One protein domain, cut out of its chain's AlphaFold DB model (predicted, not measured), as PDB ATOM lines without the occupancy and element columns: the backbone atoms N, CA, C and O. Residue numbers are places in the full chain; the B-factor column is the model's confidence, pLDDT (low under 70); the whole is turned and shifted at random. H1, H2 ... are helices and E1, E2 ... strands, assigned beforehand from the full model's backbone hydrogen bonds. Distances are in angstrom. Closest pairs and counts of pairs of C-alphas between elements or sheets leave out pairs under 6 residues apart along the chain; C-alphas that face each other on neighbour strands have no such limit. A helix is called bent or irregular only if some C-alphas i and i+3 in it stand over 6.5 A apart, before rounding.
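What this domain is: This is residues 187 to 257 and 272 to 293 of the 391 residues of a protein of Eimeria brunetti (UniProt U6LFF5). Helices H2 and H3 cover one face of a small sheet, two layers with the other face bare; H1 sits off one end. The 93 printed residues run H1, H2, E1, E2, H3, E3, class mixed, with a mixed sheet E1, E2, E3. The whole is compact, radius of gyration of the C-alphas 13.5 A, spans 38 by 26 by 20 A.

Where its parts are: H1, residues 187 to 198, 16.6 A, begins at C-alpha (29.633, -51.693, -14.597). H2 is 208 to 224, 24.1 A, only just irregular: C-alphas 217 and 220 are 7.0 A apart. E1 is 227 to 235, 23.9 A; E2 240 to 247, 22.4 A; H3 273 to 284, 17.5 A. E3, 289 to 292, 10.1 A, ends at C-alpha (1.591, -44.413, -12.927).

How they stand to each other: H1 is apart from H2. H2 touches H3, closest C-alphas Val 214 and Leu 281, 7.4 A. Hairpin E1 and E2 is antiparallel, N 230 to O 244 2.8 A; E2 and E3 are parallel, N 241 to O 289 2.9 A. Pairs O i to N i+4 are within hydrogen-bond range throughout H1, in 11 of 13 in H2 and 7 of 8 in H3.

The domain as a whole: Residues 258 to 271 are cut out, C-alphas 257 and 272 being 12.0 A apart. pLDDT is under 70 at 187 to 201 and 248 to 257.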
ATOM      1  N   ALA A 187      28.730 -52.847 -14.549       40.81
ATOM      2  CA  ALA A 187      29.633 -51.693 -14.597       40.81
ATOM      3  C   ALA A 187      29.458 -50.826 -15.864       40.81
ATOM      4  O   ALA A 187      29.671 -49.613 -15.834       40.81
ATOM      5  N   ALA A 188      29.026 -51.416 -16.985       40.62
ATOM      6  CA  ALA A 188      28.788 -50.677 -18.227       40.62
ATOM      7  C   ALA A 188      27.507 -49.819 -18.179       40.62
ATOM      8  O   ALA A 188      27.475 -48.721 -18.740       40.62
ATOM      9  N   ALA A 189      26.471 -50.280 -17.469       44.75
ATOM     10  CA  ALA A 189      25.258 -49.498 -17.218       44.75
ATOM     11  C   ALA A 189      25.516 -48.343 -16.232       44.75
ATOM     12  O   ALA A 189      24.987 -47.244 -16.410       44.75
ATOM     13  N   GLU A 190      26.389 -48.564 -15.246       40.09
ATOM     14  CA  GLU A 190      26.809 -47.561 -14.262       40.09
ATOM     15  C   GLU A 190      27.562 -46.388 -14.918       40.09
ATOM     16  O   GLU A 190      27.282 -45.223 -14.632       40.09
ATOM     17  N   ALA A 191      28.436 -46.667 -15.892       40.66
ATOM     18  CA  ALA A 191      29.157 -45.637 -16.641       40.66
ATOM     19  C   ALA A 191      28.250 -44.813 -17.581       40.66
ATOM     20  O   ALA A 191      28.468 -43.612 -17.759       40.66
ATOM     21  N   ALA A 192      27.210 -45.425 -18.157       44.19
ATOM     22  CA  ALA A 192      26.253 -44.739 -19.028       44.19
ATOM     23  C   ALA A 192      25.263 -43.860 -18.238       44.19
ATOM     24  O   ALA A 192      24.988 -42.726 -18.641       44.19
ATOM     25  N   ALA A 193      24.782 -44.334 -17.083       45.12
ATOM     26  CA  ALA A 193      23.919 -43.561 -16.189       45.12
ATOM     27  C   ALA A 193      24.666 -42.389 -15.525       45.12
ATOM     28  O   ALA A 193      24.115 -41.294 -15.412       45.12
ATOM     29  N   ALA A 194      25.940 -42.575 -15.157       45.12
ATOM     30  CA  ALA A 194      26.785 -41.504 -14.621       45.12
ATOM     31  C   ALA A 194      27.089 -40.410 -15.663       45.12
ATOM     32  O   ALA A 194      27.080 -39.222 -15.335       45.12
ATOM     33  N   ALA A 195      27.293 -40.782 -16.932       46.94
ATOM     34  CA  ALA A 195      27.481 -39.819 -18.018       46.94
ATOM     35  C   ALA A 195      26.199 -39.022 -18.332       46.94
ATOM     36  O   ALA A 195      26.273 -37.825 -18.616       46.94
ATOM     37  N   ALA A 196      25.024 -39.654 -18.234       46.94
ATOM     38  CA  ALA A 196      23.734 -38.987 -18.407       46.94
ATOM     39  C   ALA A 196      23.396 -38.040 -17.237       46.94
ATOM     40  O   ALA A 196      22.919 -36.931 -17.478       46.94
ATOM     41  N   ALA A 197      23.707 -38.430 -15.997       49.06
ATOM     42  CA  ALA A 197      23.497 -37.616 -14.795       49.06
ATOM     43  C   ALA A 197      24.409 -36.376 -14.748       49.06
ATOM     44  O   ALA A 197      23.964 -35.278 -14.414       49.06
ATOM     45  N   ALA A 198      25.666 -36.509 -15.188       47.12
ATOM     46  CA  ALA A 198      26.598 -35.383 -15.294       47.12
ATOM     47  C   ALA A 198      26.159 -34.328 -16.330       47.12
ATOM     48  O   ALA A 198      26.475 -33.148 -16.184       47.12
ATOM     49  N   ALA A 199      25.404 -34.732 -17.358       50.97
ATOM     50  CA  ALA A 199      24.784 -33.816 -18.318       50.97
ATOM     51  C   ALA A 199      23.443 -33.232 -17.822       50.97
ATOM     52  O   ALA A 199      22.924 -32.294 -18.427       50.97
ATOM     53  N   ALA A 200      22.877 -33.789 -16.747       57.44
ATOM     54  CA  ALA A 200      21.543 -33.489 -16.234       57.44
ATOM     55  C   ALA A 200      21.501 -32.538 -15.035       57.44
ATOM     56  O   ALA A 200      20.437 -31.987 -14.782       57.44
ATOM     57  N   GLY A 201      22.621 -32.342 -14.333       59.12
ATOM     58  CA  GLY A 201      22.655 -31.578 -13.078       59.12
ATOM     59  C   GLY A 201      22.212 -32.380 -11.847       59.12
ATOM     60  O   GLY A 201      22.141 -31.821 -10.755       59.12
ATOM     61  N   ASP A 202      21.961 -33.682 -12.002       71.25
ATOM     62  CA  ASP A 202      21.455 -34.539 -10.931       71.25
ATOM     63  C   ASP A 202      22.532 -34.814  -9.868       71.25
ATOM     64  O   ASP A 202      23.704 -35.047 -10.181       71.25
ATOM     65  N   ARG A 203      22.136 -34.830  -8.586       72.00
ATOM     66  CA  ARG A 203      23.049 -35.117  -7.458       72.00
ATOM     67  C   ARG A 203      23.432 -36.599  -7.360       72.00
ATOM     68  O   ARG A 203      24.455 -36.919  -6.761       72.00
ATOM     69  N   VAL A 204      22.608 -37.483  -7.926       81.19
ATOM     70  CA  VAL A 204      22.724 -38.950  -7.872       81.19
ATOM     71  C   VAL A 204      22.371 -39.515  -9.254       81.19
ATOM     72  O   VAL A 204      21.433 -39.016  -9.877       81.19
ATOM     73  N   PRO A 205      23.068 -40.541  -9.779       83.75
ATOM     74  CA  PRO A 205      22.715 -41.117 -11.072       83.75
ATOM     75  C   PRO A 205      21.322 -41.757 -11.044       83.75
ATOM     76  O   PRO A 205      20.976 -42.473 -10.103       83.75
ATOM     77  N   LEU A 206      20.532 -41.522 -12.096       87.06
ATOM     78  CA  LEU A 206      19.196 -42.104 -12.247       87.06
ATOM     79  C   LEU A 206      19.305 -43.603 -12.563       87.06
ATOM     80  O   LEU A 206      19.311 -44.028 -13.719       87.06
ATOM     81  N   THR A 207      19.431 -44.405 -11.510       88.38
ATOM     82  CA  THR A 207      19.474 -45.871 -11.552       88.38
ATOM     83  C   THR A 207      18.307 -46.436 -10.752       88.38
ATOM     84  O   THR A 207      17.820 -45.788  -9.828       88.38
ATOM     85  N   ALA A 208      17.861 -47.653 -11.076       87.94
ATOM     86  CA  ALA A 208      16.771 -48.294 -10.336       87.94
ATOM     87  C   ALA A 208      17.073 -48.408  -8.831       87.94
ATOM     88  O   ALA A 208      16.201 -48.134  -8.017       87.94
ATOM     89  N   ALA A 209      18.321 -48.723  -8.467       87.06
ATOM     90  CA  ALA A 209      18.746 -48.812  -7.071       87.06
ATOM     91  C   ALA A 209      18.684 -47.460  -6.342       87.06
ATOM     92  O   ALA A 209      18.200 -47.397  -5.218       87.06
ATOM     93  N   ALA A 210      19.120 -46.375  -6.991       88.00
ATOM     94  CA  ALA A 210      19.063 -45.043  -6.395       88.00
ATOM     95  C   ALA A 210      17.618 -44.545  -6.224       88.00
ATOM     96  O   ALA A 210      17.294 -43.922  -5.218       88.00
ATOM     97  N   VAL A 211      16.744 -44.836  -7.194       88.62
ATOM     98  CA  VAL A 211      15.312 -44.525  -7.084       88.62
ATOM     99  C   VAL A 211      14.691 -45.297  -5.921       88.62
ATOM    100  O   VAL A 211      13.981 -44.694  -5.122       88.62
ATOM    101  N   GLU A 212      14.994 -46.587  -5.782       90.31
ATOM    102  CA  GLU A 212      14.487 -47.411  -4.680       90.31
ATOM    103  C   GLU A 212      14.945 -46.891  -3.308       90.31
ATOM    104  O   GLU A 212      14.132 -46.786  -2.398       90.31
ATOM    105  N   GLU A 213      16.204 -46.463  -3.172       90.25
ATOM    106  CA  GLU A 213      16.726 -45.895  -1.920       90.25
ATOM    107  C   GLU A 213      15.981 -44.615  -1.506       90.25
ATOM    108  O   GLU A 213      15.653 -44.423  -0.333       90.25
ATOM    109  N   VAL A 214      15.668 -43.740  -2.468       89.94
ATOM    110  CA  VAL A 214      14.873 -42.530  -2.206       89.94
ATOM    111  C   VAL A 214      13.426 -42.891  -1.868       89.94
ATOM    112  O   VAL A 214      12.850 -42.309  -0.946       89.94
ATOM    113  N   LEU A 215      12.839 -43.869  -2.566       90.38
ATOM    114  CA  LEU A 215      11.499 -44.372  -2.260       90.38
ATOM    115  C   LEU A 215      11.436 -44.967  -0.844       90.38
ATOM    116  O   LEU A 215      10.494 -44.680  -0.109       90.38
ATOM    117  N   ASP A 216      12.454 -45.708  -0.412       91.06
ATOM    118  CA  ASP A 216      12.523 -46.309   0.923       91.06
ATOM    119  C   ASP A 216      12.530 -45.269   2.051       91.06
ATOM    120  O   ASP A 216      11.958 -45.508   3.116       91.06
ATOM    121  N   GLN A 217      13.095 -44.081   1.819       89.19
ATOM    122  CA  GLN A 217      13.056 -42.984   2.794       89.19
ATOM    123  C   GLN A 217      11.655 -42.378   2.951       89.19
ATOM    124  O   GLN A 217      11.293 -41.932   4.044       89.19
ATOM    125  N   ILE A 218      10.847 -42.378   1.887       88.75
ATOM    126  CA  ILE A 218       9.481 -41.835   1.908       88.75
ATOM    127  C   ILE A 218       8.410 -42.889   2.214       88.75
ATOM    128  O   ILE A 218       7.325 -42.524   2.674       88.75
ATOM    129  N   ARG A 219       8.693 -44.189   2.038       89.94
ATOM    130  CA  ARG A 219       7.770 -45.299   2.347       89.94
ATOM    131  C   ARG A 219       7.127 -45.188   3.733       89.94
ATOM    132  O   ARG A 219       5.911 -45.360   3.788       89.94
ATOM    133  N   PRO A 220       7.837 -44.863   4.835       89.25
ATOM    134  CA  PRO A 220       7.209 -44.711   6.150       89.25
ATOM    135  C   PRO A 220       6.106 -43.645   6.172       89.25
ATOM    136  O   PRO A 220       5.064 -43.843   6.796       89.25
ATOM    137  N   TYR A 221       6.302 -42.541   5.444       85.00
ATOM    138  CA  TYR A 221       5.297 -41.490   5.306       85.00
ATOM    139  C   TYR A 221       4.111 -41.977   4.470       85.00
ATOM    140  O   TYR A 221       2.970 -41.850   4.905       85.00
ATOM    141  N   ILE A 222       4.359 -42.614   3.325       85.25
ATOM    142  CA  ILE A 222       3.303 -43.141   2.444       85.25
ATOM    143  C   ILE A 222       2.439 -44.185   3.177       85.25
ATOM    144  O   ILE A 222       1.210 -44.112   3.139       85.25
ATOM    145  N   HIS A 223       3.071 -45.084   3.935       85.94
ATOM    146  CA  HIS A 223       2.386 -46.083   4.757       85.94
ATOM    147  C   HIS A 223       1.532 -45.454   5.856       85.94
ATOM    148  O   HIS A 223       0.418 -45.915   6.105       85.94
ATOM    149  N   SER A 224       2.010 -44.380   6.497       83.31
ATOM    150  CA  SER A 224       1.229 -43.658   7.512       83.31
ATOM    151  C   SER A 224      -0.054 -43.037   6.944       83.31
ATOM    152  O   SER A 224      -1.042 -42.887   7.661       83.31
ATOM    153  N   HIS A 225      -0.064 -42.755   5.639       78.38
ATOM    154  CA  HIS A 225      -1.221 -42.276   4.887       78.38
ATOM    155  C   HIS A 225      -2.051 -43.406   4.245       78.38
ATOM    156  O   HIS A 225      -2.997 -43.124   3.509       78.38
ATOM    157  N   GLY A 226      -1.751 -44.678   4.540       80.31
ATOM    158  CA  GLY A 226      -2.511 -45.836   4.055       80.31
ATOM    159  C   GLY A 226      -2.245 -46.202   2.591       80.31
ATOM    160  O   GLY A 226      -3.098 -46.816   1.947       80.31
ATOM    161  N   GLY A 227      -1.093 -45.800   2.056       83.38
ATOM    162  CA  GLY A 227      -0.656 -46.100   0.698       83.38
ATOM    163  C   GLY A 227       0.595 -46.973   0.643       83.38
ATOM    164  O   GLY A 227       1.300 -47.131   1.636       83.38
ATOM    165  N   GLU A 228       0.903 -47.481  -0.546       86.69
ATOM    166  CA  GLU A 228       2.166 -48.151  -0.871       86.69
ATOM    167  C   GLU A 228       2.602 -47.773  -2.297       86.69
ATOM    168  O   GLU A 228       1.774 -47.408  -3.139       86.69
ATOM    169  N   VAL A 229       3.905 -47.836  -2.565       87.38
ATOM    170  CA  VAL A 229       4.512 -47.567  -3.871       87.38
ATOM    171  C   VAL A 229       5.452 -48.703  -4.273       87.38
ATOM    172  O   VAL A 229       6.233 -49.214  -3.473       87.38
ATOM    173  N   GLN A 230       5.396 -49.115  -5.533       87.75
ATOM    174  CA  GLN A 230       6.273 -50.137  -6.095       87.75
ATOM    175  C   GLN A 230       6.929 -49.611  -7.371       87.75
ATOM    176  O   GLN A 230       6.246 -49.115  -8.267       87.75
ATOM    177  N   LEU A 231       8.255 -49.710  -7.460       90.19
ATOM    178  CA  LEU A 231       8.993 -49.348  -8.664       90.19
ATOM    179  C   LEU A 231       8.778 -50.414  -9.745       90.19
ATOM    180  O   LEU A 231       9.062 -51.590  -9.524       90.19
ATOM    181  N   VAL A 232       8.280 -50.006 -10.914       89.25
ATOM    182  CA  VAL A 232       8.049 -50.911 -12.052       89.25
ATOM    183  C   VAL A 232       9.207 -50.829 -13.035       89.25
ATOM    184  O   VAL A 232       9.777 -51.848 -13.423       89.25
ATOM    185  N   LYS A 233       9.568 -49.612 -13.450       85.56
ATOM    186  CA  LYS A 233      10.614 -49.393 -14.451       85.56
ATOM    187  C   LYS A 233      11.221 -48.001 -14.329       85.56
ATOM    188  O   LYS A 233      10.526 -47.035 -14.033       85.56
ATOM    189  N   VAL A 234      12.511 -47.891 -14.633       88.75
ATOM    190  CA  VAL A 234      13.211 -46.610 -14.787       88.75
ATOM    191  C   VAL A 234      13.736 -46.504 -16.212       88.75
ATOM    192  O   VAL A 234      14.524 -47.339 -16.652       88.75
ATOM    193  N   ASP A 235      13.312 -45.472 -16.937       86.69
ATOM    194  CA  ASP A 235      13.832 -45.124 -18.258       86.69
ATOM    195  C   ASP A 235      14.782 -43.924 -18.133       86.69
ATOM    196  O   ASP A 235      14.367 -42.762 -18.195       86.69
ATOM    197  N   GLY A 236      16.079 -44.212 -17.978       81.94
ATOM    198  CA  GLY A 236      17.127 -43.199 -17.796       81.94
ATOM    199  C   GLY A 236      17.291 -42.236 -18.980       81.94
ATOM    200  O   GLY A 236      17.552 -41.054 -18.782       81.94
ATOM    201  N   GLU A 237      17.062 -42.703 -20.213       79.75
ATOM    202  CA  GLU A 237      17.168 -41.873 -21.427       79.75
ATOM    203  C   GLU A 237      16.042 -40.838 -21.542       79.75
ATOM    204  O   GLU A 237      16.250 -39.724 -22.020       79.75
ATOM    205  N   LYS A 238      14.832 -41.208 -21.106       79.62
ATOM    206  CA  LYS A 238      13.633 -40.361 -21.184       79.62
ATOM    207  C   LYS A 238      13.353 -39.607 -19.883       79.62
ATOM    208  O   LYS A 238      12.454 -38.771 -19.870       79.62
ATOM    209  N   ARG A 239      14.106 -39.898 -18.812       84.69
ATOM    210  CA  ARG A 239      13.874 -39.433 -17.433       84.69
ATOM    211  C   ARG A 239      12.443 -39.695 -16.960       84.69
ATOM    212  O   ARG A 239      11.791 -38.814 -16.399       84.69
ATOM    213  N   ILE A 240      11.953 -40.905 -17.223       85.38
ATOM    214  CA  ILE A 240      10.620 -41.347 -16.799       85.38
ATOM    215  C   ILE A 240      10.780 -42.490 -15.800       85.38
ATOM    216  O   ILE A 240      11.477 -43.467 -16.079       85.38
ATOM    217  N   VAL A 241      10.127 -42.369 -14.647       87.81
ATOM    218  CA  VAL A 241      10.004 -43.443 -13.658       87.81
ATOM    219  C   VAL A 241       8.563 -43.918 -13.648       87.81
ATOM    220  O   VAL A 241       7.640 -43.130 -13.452       87.81
ATOM    221  N   TYR A 242       8.388 -45.214 -13.860       87.19
ATOM    222  CA  TYR A 242       7.105 -45.886 -13.786       87.19
ATOM    223  C   TYR A 242       6.942 -46.443 -12.383       87.19
ATOM    224  O   TYR A 242       7.691 -47.332 -11.959       87.19
ATOM    225  N   LEU A 243       5.975 -45.889 -11.665       88.19
ATOM    226  CA  LEU A 243       5.603 -46.333 -10.334       88.19
ATOM    227  C   LEU A 243       4.236 -46.983 -10.397       88.19
ATOM    228  O   LEU A 243       3.363 -46.597 -11.170       88.19
ATOM    229  N   GLN A 244       4.043 -47.958  -9.536       85.12
ATOM    230  CA  GLN A 244       2.746 -48.511  -9.245       85.12
ATOM    231  C   GLN A 244       2.346 -48.068  -7.853       85.12
ATOM    232  O   GLN A 244       3.041 -48.366  -6.880       85.12
ATOM    233  N   MET A 245       1.222 -47.371  -7.756       85.06
ATOM    234  CA  MET A 245       0.680 -46.963  -6.474       85.06
ATOM    235  C   MET A 245      -0.385 -47.967  -6.027       85.06
ATOM    236  O   MET A 245      -1.159 -48.481  -6.831       85.06
ATOM    237  N   GLN A 246      -0.400 -48.295  -4.739       80.50
ATOM    238  CA  GLN A 246      -1.351 -49.230  -4.137       80.50
ATOM    239  C   GLN A 246      -2.002 -48.596  -2.898       80.50
ATOM    240  O   GLN A 246      -1.437 -47.704  -2.263       80.50
ATOM    241  N   GLY A 247      -3.203 -49.059  -2.542       75.25
ATOM    242  CA  GLY A 247      -3.928 -48.612  -1.347       75.25
ATOM    243  C   GLY A 247      -4.650 -47.276  -1.539       75.25
ATOM    244  O   GLY A 247      -5.190 -47.004  -2.607       75.25
ATOM    245  N   ALA A 248      -4.652 -46.417  -0.514       66.00
ATOM    246  CA  ALA A 248      -5.287 -45.090  -0.569       66.00
ATOM    247  C   ALA A 248      -4.717 -44.182  -1.683       66.00
ATOM    248  O   ALA A 248      -5.333 -43.181  -2.052       66.00
ATOM    249  N   CYS A 249      -3.557 -44.548  -2.234       63.50
ATOM    250  CA  CYS A 249      -2.913 -43.888  -3.357       63.50
ATOM    251  C   CYS A 249      -3.606 -44.101  -4.711       63.50
ATOM    252  O   CYS A 249      -3.591 -43.187  -5.527       63.50
ATOM    253  N   SER A 250      -4.186 -45.279  -4.968       59.34
ATOM    254  CA  SER A 250      -4.619 -45.697  -6.314       59.34
ATOM    255  C   SER A 250      -6.039 -45.239  -6.679       59.34
ATOM    256  O   SER A 250      -6.636 -45.762  -7.613       59.34
ATOM    257  N   GLY A 251      -6.642 -44.337  -5.894       52.81
ATOM    258  CA  GLY A 251      -8.090 -44.105  -5.938       52.81
ATOM    259  C   GLY A 251      -8.555 -42.681  -5.665       52.81
ATOM    260  O   GLY A 251      -9.734 -42.496  -5.380       52.81
ATOM    261  N   CYS A 252      -7.678 -41.670  -5.726       55.81
ATOM    262  CA  CYS A 252      -8.105 -40.271  -5.616       55.81
ATOM    263  C   CYS A 252      -8.202 -39.614  -7.013       55.81
ATOM    264  O   CYS A 252      -7.224 -38.998  -7.462       55.81
ATOM    265  N   PRO A 253      -9.363 -39.698  -7.706       51.34
ATOM    266  CA  PRO A 253      -9.557 -39.176  -9.068       51.34
ATOM    267  C   PRO A 253      -9.392 -37.651  -9.170       51.34
ATOM    268  O   PRO A 253      -9.097 -37.124 -10.240       51.34
ATOM    269  N   SER A 254      -9.450 -36.931  -8.042       48.88
ATOM    270  CA  SER A 254      -9.179 -35.487  -7.985       48.88
ATOM    271  C   SER A 254      -7.734 -35.108  -8.370       48.88
ATOM    272  O   SER A 254      -7.448 -33.931  -8.596       48.88
ATOM    273  N   SER A 255      -6.814 -36.075  -8.455       47.62
ATOM    274  CA  SER A 255      -5.405 -35.845  -8.817       47.62
ATOM    275  C   SER A 255      -5.152 -35.895 -10.328       47.62
ATOM    276  O   SER A 255      -4.195 -35.282 -10.796       47.62
ATOM    277  N   ALA A 256      -6.001 -36.593 -11.095       49.50
ATOM    278  CA  ALA A 256      -5.846 -36.741 -12.546       49.50
ATOM    279  C   ALA A 256      -6.299 -35.485 -13.317       49.50
ATOM    280  O   ALA A 256      -5.746 -35.165 -14.365       49.50
ATOM    281  N   LEU A 257      -7.252 -34.723 -12.764       46.44
ATOM    282  CA  LEU A 257      -7.824 -33.524 -13.395       46.44
ATOM    283  C   LEU A 257      -7.142 -32.195 -13.011       46.44
ATOM    284  O   LEU A 257      -7.484 -31.149 -13.562       46.44
ATOM    285  N   THR A 272      -1.080 -33.497  -3.076       71.19
ATOM    286  CA  THR A 272      -1.609 -34.859  -3.199       71.19
ATOM    287  C   THR A 272      -0.481 -35.839  -2.885       71.19
ATOM    288  O   THR A 272       0.689 -35.523  -3.091       71.19
ATOM    289  N   LEU A 273      -0.804 -37.038  -2.398       76.38
ATOM    290  CA  LEU A 273       0.209 -38.048  -2.067       76.38
ATOM    291  C   LEU A 273       1.119 -38.354  -3.278       76.38
ATOM    292  O   LEU A 273       2.335 -38.442  -3.135       76.38
ATOM    293  N   LYS A 274       0.541 -38.369  -4.489       77.50
ATOM    294  CA  LYS A 274       1.259 -38.439  -5.772       77.50
ATOM    295  C   LYS A 274       2.148 -37.217  -6.029       77.50
ATOM    296  O   LYS A 274       3.315 -37.379  -6.365       77.50
ATOM    297  N   GLY A 275       1.632 -36.005  -5.817       83.38
ATOM    298  CA  GLY A 275       2.410 -34.768  -5.943       83.38
ATOM    299  C   GLY A 275       3.581 -34.683  -4.957       83.38
ATOM    300  O   GLY A 275       4.634 -34.165  -5.312       83.38
ATOM    301  N   GLY A 276       3.431 -35.244  -3.753       83.81
ATOM    302  CA  GLY A 276       4.503 -35.353  -2.763       83.81
ATOM    303  C   GLY A 276       5.624 -36.290  -3.216       83.81
ATOM    304  O   GLY A 276       6.785 -35.897  -3.201       83.81
ATOM    305  N   ILE A 277       5.273 -37.489  -3.694       86.19
ATOM    306  CA  ILE A 277       6.247 -38.468  -4.215       86.19
ATOM    307  C   ILE A 277       6.970 -37.908  -5.447       86.19
ATOM    308  O   ILE A 277       8.196 -37.981  -5.539       86.19
ATOM    309  N   GLU A 278       6.231 -37.291  -6.373       87.44
ATOM    310  CA  GLU A 278       6.815 -36.593  -7.521       87.44
ATOM    311  C   GLU A 278       7.741 -35.455  -7.102       87.44
ATOM    312  O   GLU A 278       8.800 -35.284  -7.703       87.44
ATOM    313  N   GLY A 279       7.353 -34.687  -6.084       87.31
ATOM    314  CA  GLY A 279       8.152 -33.604  -5.529       87.31
ATOM    315  C   GLY A 279       9.492 -34.108  -5.009       87.31
ATOM    316  O   GLY A 279      10.531 -33.644  -5.472       87.31
ATOM    317  N   THR A 280       9.484 -35.115  -4.131       87.50
ATOM    318  CA  THR A 280      10.716 -35.672  -3.552       87.50
ATOM    319  C   THR A 280      11.638 -36.268  -4.613       87.50
ATOM    320  O   THR A 280      12.846 -36.061  -4.569       87.50
ATOM    321  N   LEU A 281      11.091 -36.964  -5.614       87.75
ATOM    322  CA  LEU A 281      11.908 -37.496  -6.707       87.75
ATOM    323  C   LEU A 281      12.489 -36.376  -7.589       87.75
ATOM    324  O   LEU A 281      13.645 -36.457  -7.998       87.75
ATOM    325  N   ARG A 282      11.731 -35.304  -7.849       88.12
ATOM    326  CA  ARG A 282      12.204 -34.146  -8.630       88.12
ATOM    327  C   ARG A 282      13.232 -33.284  -7.891       88.12
ATOM    328  O   ARG A 282      13.974 -32.558  -8.544       88.12
ATOM    329  N   GLU A 283      13.294 -33.352  -6.562       86.81
ATOM    330  CA  GLU A 283      14.347 -32.702  -5.763       86.81
ATOM    331  C   GLU A 283      15.719 -33.367  -5.943       86.81
ATOM    332  O   GLU A 283      16.754 -32.709  -5.800       86.81
ATOM    333  N   VAL A 284      15.734 -34.669  -6.240       85.94
ATOM    334  CA  VAL A 284      16.962 -35.449  -6.459       85.94
ATOM    335  C   VAL A 284      17.350 -35.467  -7.939       85.94
ATOM    336  O   VAL A 284      18.539 -35.344  -8.254       85.94
ATOM    337  N   TRP A 285      16.353 -35.580  -8.826       88.12
ATOM    338  CA  TRP A 285      16.519 -35.632 -10.280       88.12
ATOM    339  C   TRP A 285      15.749 -34.510 -10.981       88.12
ATOM    340  O   TRP A 285      14.514 -34.506 -11.034       88.12
ATOM    341  N   GLU A 286      16.468 -33.570 -11.586       83.94
ATOM    342  CA  GLU A 286      15.851 -32.416 -12.233       83.94
ATOM    343  C   GLU A 286      15.155 -32.820 -13.545       83.94
ATOM    344  O   GLU A 286      15.715 -33.462 -14.444       83.94
ATOM    345  N   GLY A 287      13.890 -32.414 -13.682       81.94
ATOM    346  CA  GLY A 287      13.087 -32.694 -14.877       81.94
ATOM    347  C   GLY A 287      12.573 -34.134 -14.983       81.94
ATOM    348  O   GLY A 287      12.089 -34.514 -16.052       81.94
ATOM    349  N   LEU A 288      12.643 -34.916 -13.899       86.94
ATOM    350  CA  LEU A 288      12.059 -36.254 -13.831       86.94
ATOM    351  C   LEU A 288      10.537 -36.210 -14.018       86.94
ATOM    352  O   LEU A 288       9.845 -35.342 -13.474       86.94
ATOM    353  N   ARG A 289      10.009 -37.174 -14.772       85.06
ATOM    354  CA  ARG A 289       8.571 -37.425 -14.900       85.06
ATOM    355  C   ARG A 289       8.219 -38.751 -14.245       85.06
ATOM    356  O   ARG A 289       8.958 -39.722 -14.381       85.06
ATOM    357  N   VAL A 290       7.081 -38.780 -13.566       84.88
ATOM    358  CA  VAL A 290       6.553 -39.988 -12.935       84.88
ATOM    359  C   VAL A 290       5.262 -40.364 -13.640       84.88
ATOM    360  O   VAL A 290       4.330 -39.564 -13.713       84.88
ATOM    361  N   GLU A 291       5.233 -41.581 -14.160       84.44
ATOM    362  CA  GLU A 291       4.066 -42.187 -14.789       84.44
ATOM    363  C   GLU A 291       3.541 -43.281 -13.858       84.44
ATOM    364  O   GLU A 291       4.318 -44.034 -13.262       84.44
ATOM    365  N   GLU A 292       2.222 -43.362 -13.715       81.81
ATOM    366  CA  GLU A 292       1.591 -44.413 -12.927       81.81
ATOM    367  C   GLU A 292       1.280 -45.610 -13.824       81.81
ATOM    368  O   GLU A 292       0.789 -45.463 -14.942       81.81
ATOM    369  N   THR A 293       1.595 -46.802 -13.336       79.19
ATOM    370  CA  THR A 293       1.311 -48.067 -14.015       79.19
ATOM    371  C   THR A 293       0.318 -48.859 -13.185       79.19
ATOM    372  O   THR A 293       0.637 -49.379 -12.110       79.19
TER     373      THR A 293